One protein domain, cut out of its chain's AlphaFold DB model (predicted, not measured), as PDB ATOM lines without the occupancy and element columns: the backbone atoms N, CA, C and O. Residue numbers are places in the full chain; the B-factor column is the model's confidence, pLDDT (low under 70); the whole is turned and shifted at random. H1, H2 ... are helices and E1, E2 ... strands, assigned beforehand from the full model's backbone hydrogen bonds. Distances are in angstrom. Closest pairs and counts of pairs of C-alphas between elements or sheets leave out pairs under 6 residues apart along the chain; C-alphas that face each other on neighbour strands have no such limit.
ATOM      1  N   HIS A   7     -51.327 -43.958 -34.355       87.25
ATOM      2  CA  HIS A   7     -50.369 -44.174 -35.433       87.25
ATOM      3  C   HIS A   7     -49.929 -45.642 -35.427       87.25
ATOM      4  O   HIS A   7     -49.428 -46.144 -34.421       87.25
ATOM      5  N   LEU A   8     -50.129 -46.324 -36.554       85.25
ATOM      6  CA  LEU A   8     -49.718 -47.710 -36.755       85.25
ATOM      7  C   LEU A   8     -48.454 -47.732 -37.611       85.25
ATOM      8  O   LEU A   8     -48.466 -47.273 -38.751       85.25
ATOM      9  N   CYS A   9     -47.377 -48.283 -37.058       86.25
ATOM     10  CA  CYS A   9     -46.088 -48.393 -37.727       86.25
ATOM     11  C   CYS A   9     -45.677 -49.864 -37.817       86.25
ATOM     12  O   CYS A   9     -45.686 -50.564 -36.810       86.25
ATOM     13  N   GLY A  10     -45.256 -50.324 -39.000       86.06
ATOM     14  CA  GLY A  10     -44.797 -51.707 -39.198       86.06
ATOM     15  C   GLY A  10     -43.488 -52.055 -38.475       86.06
ATOM     16  O   GLY A  10     -43.173 -53.230 -38.328       86.06
ATOM     17  N   HIS A  11     -42.737 -51.048 -38.017       87.00
ATOM     18  CA  HIS A  11     -41.513 -51.223 -37.227       87.00
ATOM     19  C   HIS A  11     -41.759 -51.167 -35.710       87.00
ATOM     20  O   HIS A  11     -40.816 -51.308 -34.933       87.00
ATOM     21  N   MET A  12     -43.000 -50.924 -35.278       86.06
ATOM     22  CA  MET A  12     -43.352 -50.890 -33.862       86.06
ATOM     23  C   MET A  12     -43.440 -52.318 -33.304       86.06
ATOM     24  O   MET A  12     -43.891 -53.220 -34.016       86.06
ATOM     25  N   PRO A  13     -43.038 -52.543 -32.041       84.81
ATOM     26  CA  PRO A  13     -43.314 -53.796 -31.354       84.81
ATOM     27  C   PRO A  13     -44.807 -54.132 -31.390       84.81
ATOM     28  O   PRO A  13     -45.650 -53.239 -31.329       84.81
ATOM     29  N   ALA A  14     -45.128 -55.423 -31.480       80.81
ATOM     30  CA  ALA A  14     -46.515 -55.877 -31.562       80.81
ATOM     31  C   ALA A  14     -47.303 -55.649 -30.259       80.81
ATOM     32  O   ALA A  14     -48.523 -55.522 -30.304       80.81
ATOM     33  N   GLU A  15     -46.614 -55.603 -29.115       84.56
ATOM     34  CA  GLU A  15     -47.226 -55.539 -27.788       84.56
ATOM     35  C   GLU A  15     -46.491 -54.543 -26.885       84.56
ATOM     36  O   GLU A  15     -45.276 -54.358 -26.996       84.56
ATOM     37  N   GLY A  16     -47.245 -53.907 -25.983       83.88
ATOM     38  CA  GLY A  16     -46.709 -53.046 -24.925       83.88
ATOM     39  C   GLY A  16     -46.160 -51.699 -25.393       83.88
ATOM     40  O   GLY A  16     -45.648 -50.946 -24.573       83.88
ATOM     41  N   VAL A  17     -46.250 -51.365 -26.684       89.44
ATOM     42  CA  VAL A  17     -45.817 -50.073 -27.230       89.44
ATOM     43  C   VAL A  17     -46.855 -49.548 -28.205       89.44
ATOM     44  O   VAL A  17     -47.306 -50.259 -29.098       89.44
ATOM     45  N   TYR A  18     -47.215 -48.281 -28.046       89.06
ATOM     46  CA  TYR A  18     -48.298 -47.654 -28.777       89.06
ATOM     47  C   TYR A  18     -48.022 -46.170 -29.009       89.06
ATOM     48  O   TYR A  18     -47.385 -45.501 -28.200       89.06
ATOM     49  N   VAL A  19     -48.551 -45.625 -30.103       89.19
ATOM     50  CA  VAL A  19     -48.520 -44.183 -30.373       89.19
ATOM     51  C   VAL A  19     -49.946 -43.666 -30.489       89.19
ATOM     52  O   VAL A  19     -50.657 -43.983 -31.445       89.19
ATOM     53  N   TYR A  20     -50.351 -42.853 -29.519       87.88
ATOM     54  CA  TYR A  20     -51.706 -42.323 -29.385       87.88
ATOM     55  C   TYR A  20     -51.711 -40.801 -29.329       87.88
ATOM     56  O   TYR A  20     -50.676 -40.159 -29.172       87.88
ATOM     57  N   LEU A  21     -52.906 -40.217 -29.414       83.50
ATOM     58  CA  LEU A  21     -53.095 -38.825 -29.028       83.50
ATOM     59  C   LEU A  21     -52.769 -38.626 -27.539       83.50
ATOM     60  O   LEU A  21     -53.308 -39.324 -26.678       83.50
ATOM     61  N   ALA A  22     -51.946 -37.617 -27.256       80.00
ATOM     62  CA  ALA A  22     -51.479 -37.258 -25.917       80.00
ATOM     63  C   ALA A  22     -52.618 -36.888 -24.963       80.00
ATOM     64  O   ALA A  22     -52.501 -37.118 -23.767       80.00
ATOM     65  N   ALA A  23     -53.753 -36.403 -25.479       74.56
ATOM     66  CA  ALA A  23     -54.928 -36.060 -24.677       74.56
ATOM     67  C   ALA A  23     -55.465 -37.221 -23.816       74.56
ATOM     68  O   ALA A  23     -56.202 -36.966 -22.874       74.56
ATOM     69  N   ASN A  24     -55.112 -38.471 -24.131       69.44
ATOM     70  CA  ASN A  24     -55.517 -39.640 -23.351       69.44
ATOM     71  C   ASN A  24     -54.593 -39.944 -22.155       69.44
ATOM     72  O   ASN A  24     -54.961 -40.765 -21.321       69.44
ATOM     73  N   PHE A  25     -53.393 -39.352 -22.094       73.44
ATOM     74  CA  PHE A  25     -52.337 -39.746 -21.145       73.44
ATOM     75  C   PHE A  25     -51.619 -38.563 -20.484       73.44
ATOM     76  O   PHE A  25     -51.128 -38.682 -19.368       73.44
ATOM     77  N   LEU A  26     -51.551 -37.425 -21.169       70.94
ATOM     78  CA  LEU A  26     -50.851 -36.213 -20.761       70.94
ATOM     79  C   LEU A  26     -51.867 -35.062 -20.637       70.94
ATOM     80  O   LEU A  26     -51.723 -34.025 -21.275       70.94
ATOM     81  N   GLU A  27     -52.943 -35.255 -19.865       64.81
ATOM     82  CA  GLU A  27     -54.072 -34.305 -19.788       64.81
ATOM     83  C   GLU A  27     -53.664 -32.888 -19.336       64.81
ATOM     84  O   GLU A  27     -54.261 -31.895 -19.764       64.81
ATOM     85  N   GLU A  28     -52.629 -32.783 -18.499       61.81
ATOM     86  CA  GLU A  28     -52.079 -31.502 -18.038       61.81
ATOM     87  C   GLU A  28     -51.179 -30.834 -19.091       61.81
ATOM     88  O   GLU A  28     -51.046 -29.607 -19.106       61.81
ATOM     89  N   ASP A  29     -50.630 -31.610 -20.029       62.22
ATOM     90  CA  ASP A  29     -49.721 -31.127 -21.062       62.22
ATOM     91  C   ASP A  29     -50.454 -30.924 -22.395       62.22
ATOM     92  O   ASP A  29     -50.492 -31.766 -23.294       62.22
ATOM     93  N   ARG A  30     -51.049 -29.736 -22.540       63.94
ATOM     94  CA  ARG A  30     -51.763 -29.327 -23.762       63.94
ATOM     95  C   ARG A  30     -50.839 -29.058 -24.954       63.94
ATOM     96  O   ARG A  30     -51.333 -28.638 -26.005       63.94
ATOM     97  N   HIS A  31     -49.525 -29.207 -24.792       70.75
ATOM     98  CA  HIS A  31     -48.553 -28.863 -25.824       70.75
ATOM     99  C   HIS A  31     -48.261 -30.023 -26.765       70.75
ATOM    100  O   HIS A  31     -48.096 -29.786 -27.962       70.75
ATOM    101  N   TRP A  32     -48.261 -31.254 -26.259       73.19
ATOM    102  CA  TRP A  32     -48.078 -32.439 -27.088       73.19
ATOM    103  C   TRP A  32     -49.417 -32.908 -27.642       73.19
ATOM    104  O   TRP A  32     -50.416 -33.003 -26.930       73.19
ATOM    105  N   ARG A  33     -49.463 -33.190 -28.947       82.50
ATOM    106  CA  ARG A  33     -50.648 -33.782 -29.591       82.50
ATOM    107  C   ARG A  33     -50.590 -35.294 -29.618       82.50
ATOM    108  O   ARG A  33     -51.636 -35.937 -29.556       82.50
ATOM    109  N   TRP A  34     -49.383 -35.839 -29.650       86.00
ATOM    110  CA  TRP A  34     -49.118 -37.262 -29.701       86.00
ATOM    111  C   TRP A  34     -48.213 -37.683 -28.559       86.00
ATOM    112  O   TRP A  34     -47.365 -36.920 -28.098       86.00
ATOM    113  N   CYS A  35     -48.391 -38.919 -28.117       87.81
ATOM    114  CA  CYS A  35     -47.517 -39.545 -27.152       87.81
ATOM    115  C   CYS A  35     -47.148 -40.963 -27.584       87.81
ATOM    116  O   CYS A  35     -47.977 -41.715 -28.105       87.81
ATOM    117  N   LEU A  36     -45.902 -41.334 -27.311       88.81
ATOM    118  CA  LEU A  36     -45.485 -42.720 -27.214       88.81
ATOM    119  C   LEU A  36     -45.910 -43.219 -25.836       88.81
ATOM    120  O   LEU A  36     -45.410 -42.736 -24.823       88.81
ATOM    121  N   TYR A  37     -46.827 -44.171 -25.814       88.06
ATOM    122  CA  TYR A  37     -47.234 -44.881 -24.616       88.06
ATOM    123  C   TYR A  37     -46.636 -46.280 -24.660       88.06
ATOM    124  O   TYR A  37     -46.761 -46.981 -25.663       88.06
ATOM    125  N   PHE A  38     -45.978 -46.695 -23.592       88.62
ATOM    126  CA  PHE A  38     -45.516 -48.066 -23.466       88.62
ATOM    127  C   PHE A  38     -45.766 -48.573 -22.057       88.62
ATOM    128  O   PHE A  38     -45.688 -47.833 -21.077       88.62
ATOM    129  N   GLU A  39     -46.104 -49.847 -21.983       88.62
ATOM    130  CA  GLU A  39     -46.522 -50.519 -20.770       88.62
ATOM    131  C   GLU A  39     -45.923 -51.914 -20.719       88.62
ATOM    132  O   GLU A  39     -45.674 -52.557 -21.742       88.62
ATOM    133  N   ARG A  40     -45.726 -52.396 -19.498       86.25
ATOM    134  CA  ARG A  40     -45.412 -53.794 -19.250       86.25
ATOM    135  C   ARG A  40     -46.501 -54.381 -18.380       86.25
ATOM    136  O   ARG A  40     -46.769 -53.871 -17.295       86.25
ATOM    137  N   THR A  41     -47.077 -55.480 -18.837       86.38
ATOM    138  CA  THR A  41     -48.064 -56.247 -18.084       86.38
ATOM    139  C   THR A  41     -47.428 -57.457 -17.405       86.38
ATOM    140  O   THR A  41     -46.350 -57.926 -17.788       86.38
ATOM    141  N   ALA A  42     -48.079 -57.926 -16.345       85.69
ATOM    142  CA  ALA A  42     -47.689 -59.099 -15.590       85.69
ATOM    143  C   ALA A  42     -47.885 -60.368 -16.427       85.69
ATOM    144  O   ALA A  42     -48.958 -60.598 -16.989       85.69
ATOM    145  N   THR A  43     -46.849 -61.204 -16.477       85.25
ATOM    146  CA  THR A  43     -46.904 -62.553 -17.058       85.25
ATOM    147  C   THR A  43     -47.153 -63.603 -15.973       85.25
ATOM    148  O   THR A  43     -46.902 -63.338 -14.800       85.25
ATOM    149  N   GLU A  44     -47.533 -64.832 -16.341       82.69
ATOM    150  CA  GLU A  44     -47.699 -65.960 -15.396       82.69
ATOM    151  C   GLU A  44     -46.480 -66.132 -14.467       82.69
ATOM    152  O   GLU A  44     -46.577 -66.393 -13.264       82.69
ATOM    153  N   LYS A  45     -45.287 -65.916 -15.029       81.75
ATOM    154  CA  LYS A  45     -44.022 -65.988 -14.299       81.75
ATOM    155  C   LYS A  45     -43.886 -64.876 -13.256       81.75
ATOM    156  O   LYS A  45     -43.312 -65.112 -12.188       81.75
ATOM    157  N   ASP A  46     -44.389 -63.682 -13.557       81.06
ATOM    158  CA  ASP A  46     -44.402 -62.562 -12.620       81.06
ATOM    159  C   ASP A  46     -45.378 -62.846 -11.463       81.06
ATOM    160  O   ASP A  46     -45.000 -62.619 -10.317       81.06
ATOM    161  N   LEU A  47     -46.551 -63.449 -11.711       80.44
ATOM    162  CA  LEU A  47     -47.504 -63.831 -10.650       80.44
ATOM    163  C   LEU A  47     -46.906 -64.835  -9.658       80.44
ATOM    164  O   LEU A  47     -47.084 -64.717  -8.447       80.44
ATOM    165  N   ASN A  48     -46.149 -65.813 -10.159       77.25
ATOM    166  CA  ASN A  48     -45.477 -66.788  -9.298       77.25
ATOM    167  C   ASN A  48     -44.355 -66.152  -8.448       77.25
ATOM    168  O   ASN A  48     -43.969 -66.685  -7.410       77.25
ATOM    169  N   THR A  49     -43.818 -65.014  -8.892       77.88
ATOM    170  CA  THR A  49     -42.724 -64.303  -8.216       77.88
ATOM    171  C   THR A  49     -43.245 -63.239  -7.244       77.88
ATOM    172  O   THR A  49     -42.652 -63.026  -6.186       77.88
ATOM    173  N   TYR A  50     -44.351 -62.574  -7.580       72.12
ATOM    174  CA  TYR A  50     -44.905 -61.448  -6.837       72.12
ATOM    175  C   TYR A  50     -46.324 -61.760  -6.367       72.12
ATOM    176  O   TYR A  50     -47.288 -61.635  -7.112       72.12
ATOM    177  N   HIS A  51     -46.465 -62.070  -5.078       68.94
ATOM    178  CA  HIS A  51     -47.752 -62.405  -4.451       68.94
ATOM    179  C   HIS A  51     -48.770 -61.253  -4.383       68.94
ATOM    180  O   HIS A  51     -49.882 -61.456  -3.907       68.94
ATOM    181  N   MET A  52     -48.382 -60.049  -4.805       71.31
ATOM    182  CA  MET A  52     -49.260 -58.879  -4.875       71.31
ATOM    183  C   MET A  52     -49.913 -58.707  -6.256       71.31
ATOM    184  O   MET A  52     -50.758 -57.832  -6.405       71.31
ATOM    185  N   LEU A  53     -49.488 -59.481  -7.259       72.69
ATOM    186  CA  LEU A  53     -50.111 -59.488  -8.580       72.69
ATOM    187  C   LEU A  53     -51.269 -60.473  -8.549       72.69
ATOM    188  O   LEU A  53     -51.091 -61.631  -8.169       72.69
ATOM    189  N   GLU A  54     -52.453 -60.003  -8.917       72.50
ATOM    190  CA  GLU A  54     -53.667 -60.802  -8.813       72.50
ATOM    191  C   GLU A  54     -53.908 -61.578 -10.107       72.50
ATOM    192  O   GLU A  54     -54.374 -62.720 -10.056       72.50
ATOM    193  N   GLN A  55     -53.596 -60.978 -11.263       80.94
ATOM    194  CA  GLN A  55     -53.939 -61.528 -12.573       80.94
ATOM    195  C   GLN A  55     -52.867 -61.276 -13.645       80.94
ATOM    196  O   GLN A  55     -52.147 -60.277 -13.654       80.94
ATOM    197  N   GLU A  56     -52.772 -62.212 -14.593       82.00
ATOM    198  CA  GLU A  56     -52.041 -61.986 -15.839       82.00
ATOM    199  C   GLU A  56     -52.681 -60.837 -16.614       82.00
ATOM    200  O   GLU A  56     -53.902 -60.770 -16.758       82.00
ATOM    201  N   GLY A  57     -51.845 -59.939 -17.131       80.12
ATOM    202  CA  GLY A  57     -52.305 -58.719 -17.786       80.12
ATOM    203  C   GLY A  57     -52.352 -57.490 -16.878       80.12
ATOM    204  O   GLY A  57     -52.516 -56.392 -17.407       80.12
ATOM    205  N   ASP A  58     -52.137 -57.628 -15.564       80.50
ATOM    206  CA  ASP A  58     -52.034 -56.475 -14.660       80.50
ATOM    207  C   ASP A  58     -50.870 -55.563 -15.086       80.50
ATOM    208  O   ASP A  58     -49.741 -56.024 -15.270       80.50
ATOM    209  N   THR A  59     -51.115 -54.261 -15.260       82.50
ATOM    210  CA  THR A  59     -50.060 -53.302 -15.622       82.50
ATOM    211  C   THR A  59     -49.057 -53.175 -14.474       82.50
ATOM    212  O   THR A  59     -49.391 -52.685 -13.399       82.50
ATOM    213  N   LEU A  60     -47.808 -53.578 -14.710       84.12
ATOM    214  CA  LEU A  60     -46.711 -53.416 -13.753       84.12
ATOM    215  C   LEU A  60     -46.245 -51.964 -13.707       84.12
ATOM    216  O   LEU A  60     -46.058 -51.385 -12.641       84.12
ATOM    217  N   TRP A  61     -46.037 -51.389 -14.886       84.69
ATOM    218  CA  TRP A  61     -45.664 -49.996 -15.058       84.69
ATOM    219  C   TRP A  61     -46.058 -49.529 -16.453       84.69
ATOM    220  O   TRP A  61     -46.182 -50.323 -17.393       84.69
ATOM    221  N   SER A  62     -46.212 -48.219 -16.583       86.31
ATOM    222  CA  SER A  62     -46.461 -47.545 -17.849       86.31
ATOM    223  C   SER A  62     -45.738 -46.206 -17.894       86.31
ATOM    224  O   SER A  62     -45.478 -45.578 -16.864       86.31
ATOM    225  N   ALA A  63     -45.417 -45.758 -19.099       85.50
ATOM    226  CA  ALA A  63     -44.865 -44.437 -19.334       85.50
ATOM    227  C   ALA A  63     -45.471 -43.825 -20.596       85.50
ATOM    228  O   ALA A  63     -45.718 -44.512 -21.589       85.50
ATOM    229  N   ALA A  64     -45.685 -42.514 -20.541       86.75
ATOM    230  CA  ALA A  64     -46.121 -41.712 -21.671       86.75
ATOM    231  C   ALA A  64     -45.090 -40.616 -21.948       86.75
ATOM    232  O   ALA A  64     -44.633 -39.919 -21.040       86.75
ATOM    233  N   ILE A  65     -44.718 -40.478 -23.216       85.31
ATOM    234  CA  ILE A  65     -43.717 -39.521 -23.683       85.31
ATOM    235  C   ILE A  65     -44.325 -38.692 -24.803       85.31
ATOM    236  O   ILE A  65     -44.776 -39.261 -25.796       85.31
ATOM    237  N   GLY A  66     -44.311 -37.367 -24.675       86.06
ATOM    238  CA  GLY A  66     -44.732 -36.467 -25.749       86.06
ATOM    239  C   GLY A  66     -43.813 -36.589 -26.969       86.06
ATOM    240  O   GLY A  66     -42.594 -36.492 -26.831       86.06
ATOM    241  N   ILE A  67     -44.381 -36.828 -28.155       85.00
ATOM    242  CA  ILE A  67     -43.609 -36.991 -29.396       85.00
ATOM    243  C   ILE A  67     -44.219 -36.216 -30.561       85.00
ATOM    244  O   ILE A  67     -45.430 -36.046 -30.649       85.00
ATOM    245  N   SER A  68     -43.354 -35.812 -31.487       85.75
ATOM    246  CA  SER A  68     -43.716 -35.181 -32.762       85.75
ATOM    247  C   SER A  68     -43.554 -36.100 -33.963       85.75
ATOM    248  O   SER A  68     -44.223 -35.955 -34.984       85.75
ATOM    249  N   HIS A  69     -42.659 -37.074 -33.829       87.88
ATOM    250  CA  HIS A  69     -42.310 -38.037 -34.858       87.88
ATOM    251  C   HIS A  69     -42.417 -39.438 -34.278       87.88
ATOM    252  O   HIS A  69     -42.106 -39.667 -33.107       87.88
ATOM    253  N   CYS A  70     -42.824 -40.393 -35.106       87.44
ATOM    254  CA  CYS A  70     -42.798 -41.790 -34.722       87.44
ATOM    255  C   CYS A  70     -41.335 -42.253 -34.578       87.44
ATOM    256  O   CYS A  70     -40.594 -42.205 -35.562       87.44
ATOM    257  N   PRO A  71     -40.902 -42.764 -33.411       86.75
ATOM    258  CA  PRO A  71     -39.514 -43.189 -33.213       86.75
ATOM    259  C   PRO A  71     -39.139 -44.450 -34.012       86.75
ATOM    260  O   PRO A  71     -37.967 -44.808 -34.065       86.75
ATOM    261  N   PHE A  72     -40.113 -45.122 -34.636       89.94
ATOM    262  CA  PHE A  72     -39.910 -46.382 -35.357       89.94
ATOM    263  C   PHE A  72     -39.832 -46.217 -36.882       89.94
ATOM    264  O   PHE A  72     -39.005 -46.861 -37.520       89.94
ATOM    265  N   CYS A  73     -40.670 -45.369 -37.494       87.94
ATOM    266  CA  CYS A  73     -40.571 -45.057 -38.932       87.94
ATOM    267  C   CYS A  73     -39.941 -43.694 -39.227       87.94
ATOM    268  O   CYS A  73     -39.593 -43.438 -40.377       87.94
ATOM    269  N   GLY A  74     -39.804 -42.817 -38.230       85.19
ATOM    270  CA  GLY A  74     -39.323 -41.448 -38.414       85.19
ATOM    271  C   GLY A  74     -40.341 -40.501 -39.055       85.19
ATOM    272  O   GLY A  74     -40.021 -39.335 -39.277       85.19
ATOM    273  N   GLU A  75     -41.559 -40.962 -39.355       87.12
ATOM    274  CA  GLU A  75     -42.600 -40.115 -39.938       87.12
ATOM    275  C   GLU A  75     -43.093 -39.074 -38.927       87.12
ATOM    276  O   GLU A  75     -43.326 -39.384 -37.754       87.12
ATOM    277  N   GLY A  76     -43.277 -37.839 -39.399       85.12
ATOM    278  CA  GLY A  76     -43.909 -36.773 -38.625       85.12
ATOM    279  C   GLY A  76     -45.385 -37.079 -38.391       85.12
ATOM    280  O   GLY A  76     -46.114 -37.438 -39.321       85.12
ATOM    281  N   LEU A  77     -45.831 -36.946 -37.147       85.44
ATOM    282  CA  LEU A  77     -47.213 -37.209 -36.776       85.44
ATOM    283  C   LEU A  77     -48.088 -36.003 -37.163       85.44
ATOM    284  O   LEU A  77     -47.712 -34.854 -36.924       85.44
ATOM    285  N   PRO A  78     -49.253 -36.228 -37.797       76.38
ATOM    286  CA  PRO A  78     -50.071 -35.140 -38.320       76.38
ATOM    287  C   PRO A  78     -50.631 -34.276 -37.190       76.38
ATOM    288  O   PRO A  78     -50.890 -34.768 -36.095       76.38
ATOM    289  N   ASP A  79     -50.863 -32.994 -37.476       73.06
ATOM    290  CA  ASP A  79     -51.395 -32.005 -36.526       73.06
ATOM    291  C   ASP A  79     -50.463 -31.667 -35.347       73.06
ATOM    292  O   ASP A  79     -50.847 -30.897 -34.462       73.06
ATOM    293  N   ASP A  80     -49.230 -32.179 -35.342       65.88
ATOM    294  CA  ASP A  80     -48.223 -31.756 -34.384       65.88
ATOM    295  C   ASP A  80     -47.640 -30.399 -34.803       65.88
ATOM    296  O   ASP A  80     -46.799 -30.273 -35.690       65.88
ATOM    297  N   THR A  81     -48.180 -29.332 -34.215       54.75
ATOM    298  CA  THR A  81     -47.776 -27.947 -34.485       54.75
ATOM    299  C   THR A  81     -46.763 -27.459 -33.458       54.75
ATOM    300  O   THR A  81     -46.916 -26.349 -32.935       54.75
ATOM    301  N   GLU A  89     -40.569 -34.934 -23.024       60.16
ATOM    302  CA  GLU A  89     -40.762 -35.060 -21.578       60.16
ATOM    303  C   GLU A  89     -41.379 -36.429 -21.269       60.16
ATOM    304  O   GLU A  89     -42.333 -36.853 -21.927       60.16
ATOM    305  N   MET A  90     -40.791 -37.150 -20.312       58.09
ATOM    306  CA  MET A  90     -41.212 -38.498 -19.933       58.09
ATOM    307  C   MET A  90     -41.960 -38.451 -18.607       58.09
ATOM    308  O   MET A  90     -41.362 -38.177 -17.566       58.09
ATOM    309  N   VAL A  91     -43.245 -38.790 -18.647       64.69
ATOM    310  CA  VAL A  91     -44.046 -39.017 -17.445       64.69
ATOM    311  C   VAL A  91     -44.052 -40.515 -17.174       64.69
ATOM    312  O   VAL A  91     -44.623 -41.305 -17.929       64.69
ATOM    313  N   MET A  92     -43.368 -40.910 -16.105       62.19
ATOM    314  CA  MET A  92     -43.350 -42.286 -15.625       62.19
ATOM    315  C   MET A  92     -44.375 -42.417 -14.507       62.19
ATOM    316  O   MET A  92     -44.234 -41.794 -13.454       62.19
ATOM    317  N   THR A  93     -45.402 -43.227 -14.726       56.59
ATOM    318  CA  THR A  93     -46.311 -43.630 -13.656       56.59
ATOM    319  C   THR A  93     -45.785 -44.942 -13.099       56.59
ATOM    320  O   THR A  93     -46.199 -46.024 -13.514       56.59
ATOM    321  N   ASP A  94     -44.816 -44.850 -12.191       49.78
ATOM    322  CA  ASP A  94     -44.512 -45.972 -11.312       49.78
ATOM    323  C   ASP A  94     -45.752 -46.180 -10.433       49.78
ATOM    324  O   ASP A  94     -46.098 -45.302  -9.635       49.78
ATOM    325  N   TYR A  95     -46.404 -47.341 -10.525       46.91
ATOM    326  CA  TYR A  95     -47.137 -47.863  -9.375       46.91
ATOM    327  C   TYR A  95     -46.081 -48.191  -8.323       46.91
ATOM    328  O   TYR A  95     -45.608 -49.317  -8.184       46.91
TER     329      TYR A  95
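What this domain is: This is residues 7 to 81 and 89 to 95 of the 102 residues of an uncharacterized protein of Halomonas cerina (UniProt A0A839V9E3). A single twisted sheet of four antiparallel strands forms a long slab, with the short helix H1 beyond one end, in the loop that joins E2 to E3. The long unnamed stretches 22 to 33 and 68 to 81 lie toward the other end. The printed part has 82 residues, with E1, E2, H1, E3 and E4 along the chain and the sheet order E1, E2, E3, E4. The class is mostly strand, though under half of the residues are in named elements. The whole is loose, with a radius of gyration of the C-alphas of 14.7 A, and only just flat, spanning 46 by 30 by 15 A.

How they stand to each other: Inner strands E2, residues 34 to 41, and E3, residues 59 to 67, are antiparallel neighbours at 165 degrees between their directions, with N 36 and O 65 within hydrogen-bond range at 2.8 A. Edge strand E1, residues 17 to 21, forms a hairpin with E2 at 144 degrees; N 18 and O 37 are within range at 2.8 A. Edge strand E4, residues 90 to 94, is antiparallel to E3 at 169 degrees, with N 91 and O 64 at 3.0 A. H1, residues 44 to 49, is not on the sheet, with 1 pair of C-alphas within 10 A, and is apart from E1 and E4. Every O i to N i+4 pair in H1 is within hydrogen-bond range.

Where its parts are: E1 is 13.5 A from first to last C-alpha and begins at C-alpha 17, (-45.817, -50.073, -27.230). E2 and E3 are each 22.3 A long, H1 8.9 A and E4 11.9 A. E4 ends at C-alpha 94, (-44.512, -45.972, -11.312).

The domain as a whole: The C-alphas farthest apart, those of Asn 48 and Thr 81, are 46.3 A apart. Residues 82 to 88 are not printed, and C-alphas 81 and 89 are 16.3 A apart across the cut. The link from E1 to E2 is long. Mean pLDDT of the printed part is 79.0; residues under 70 include 27 to 30 and 89 to 95.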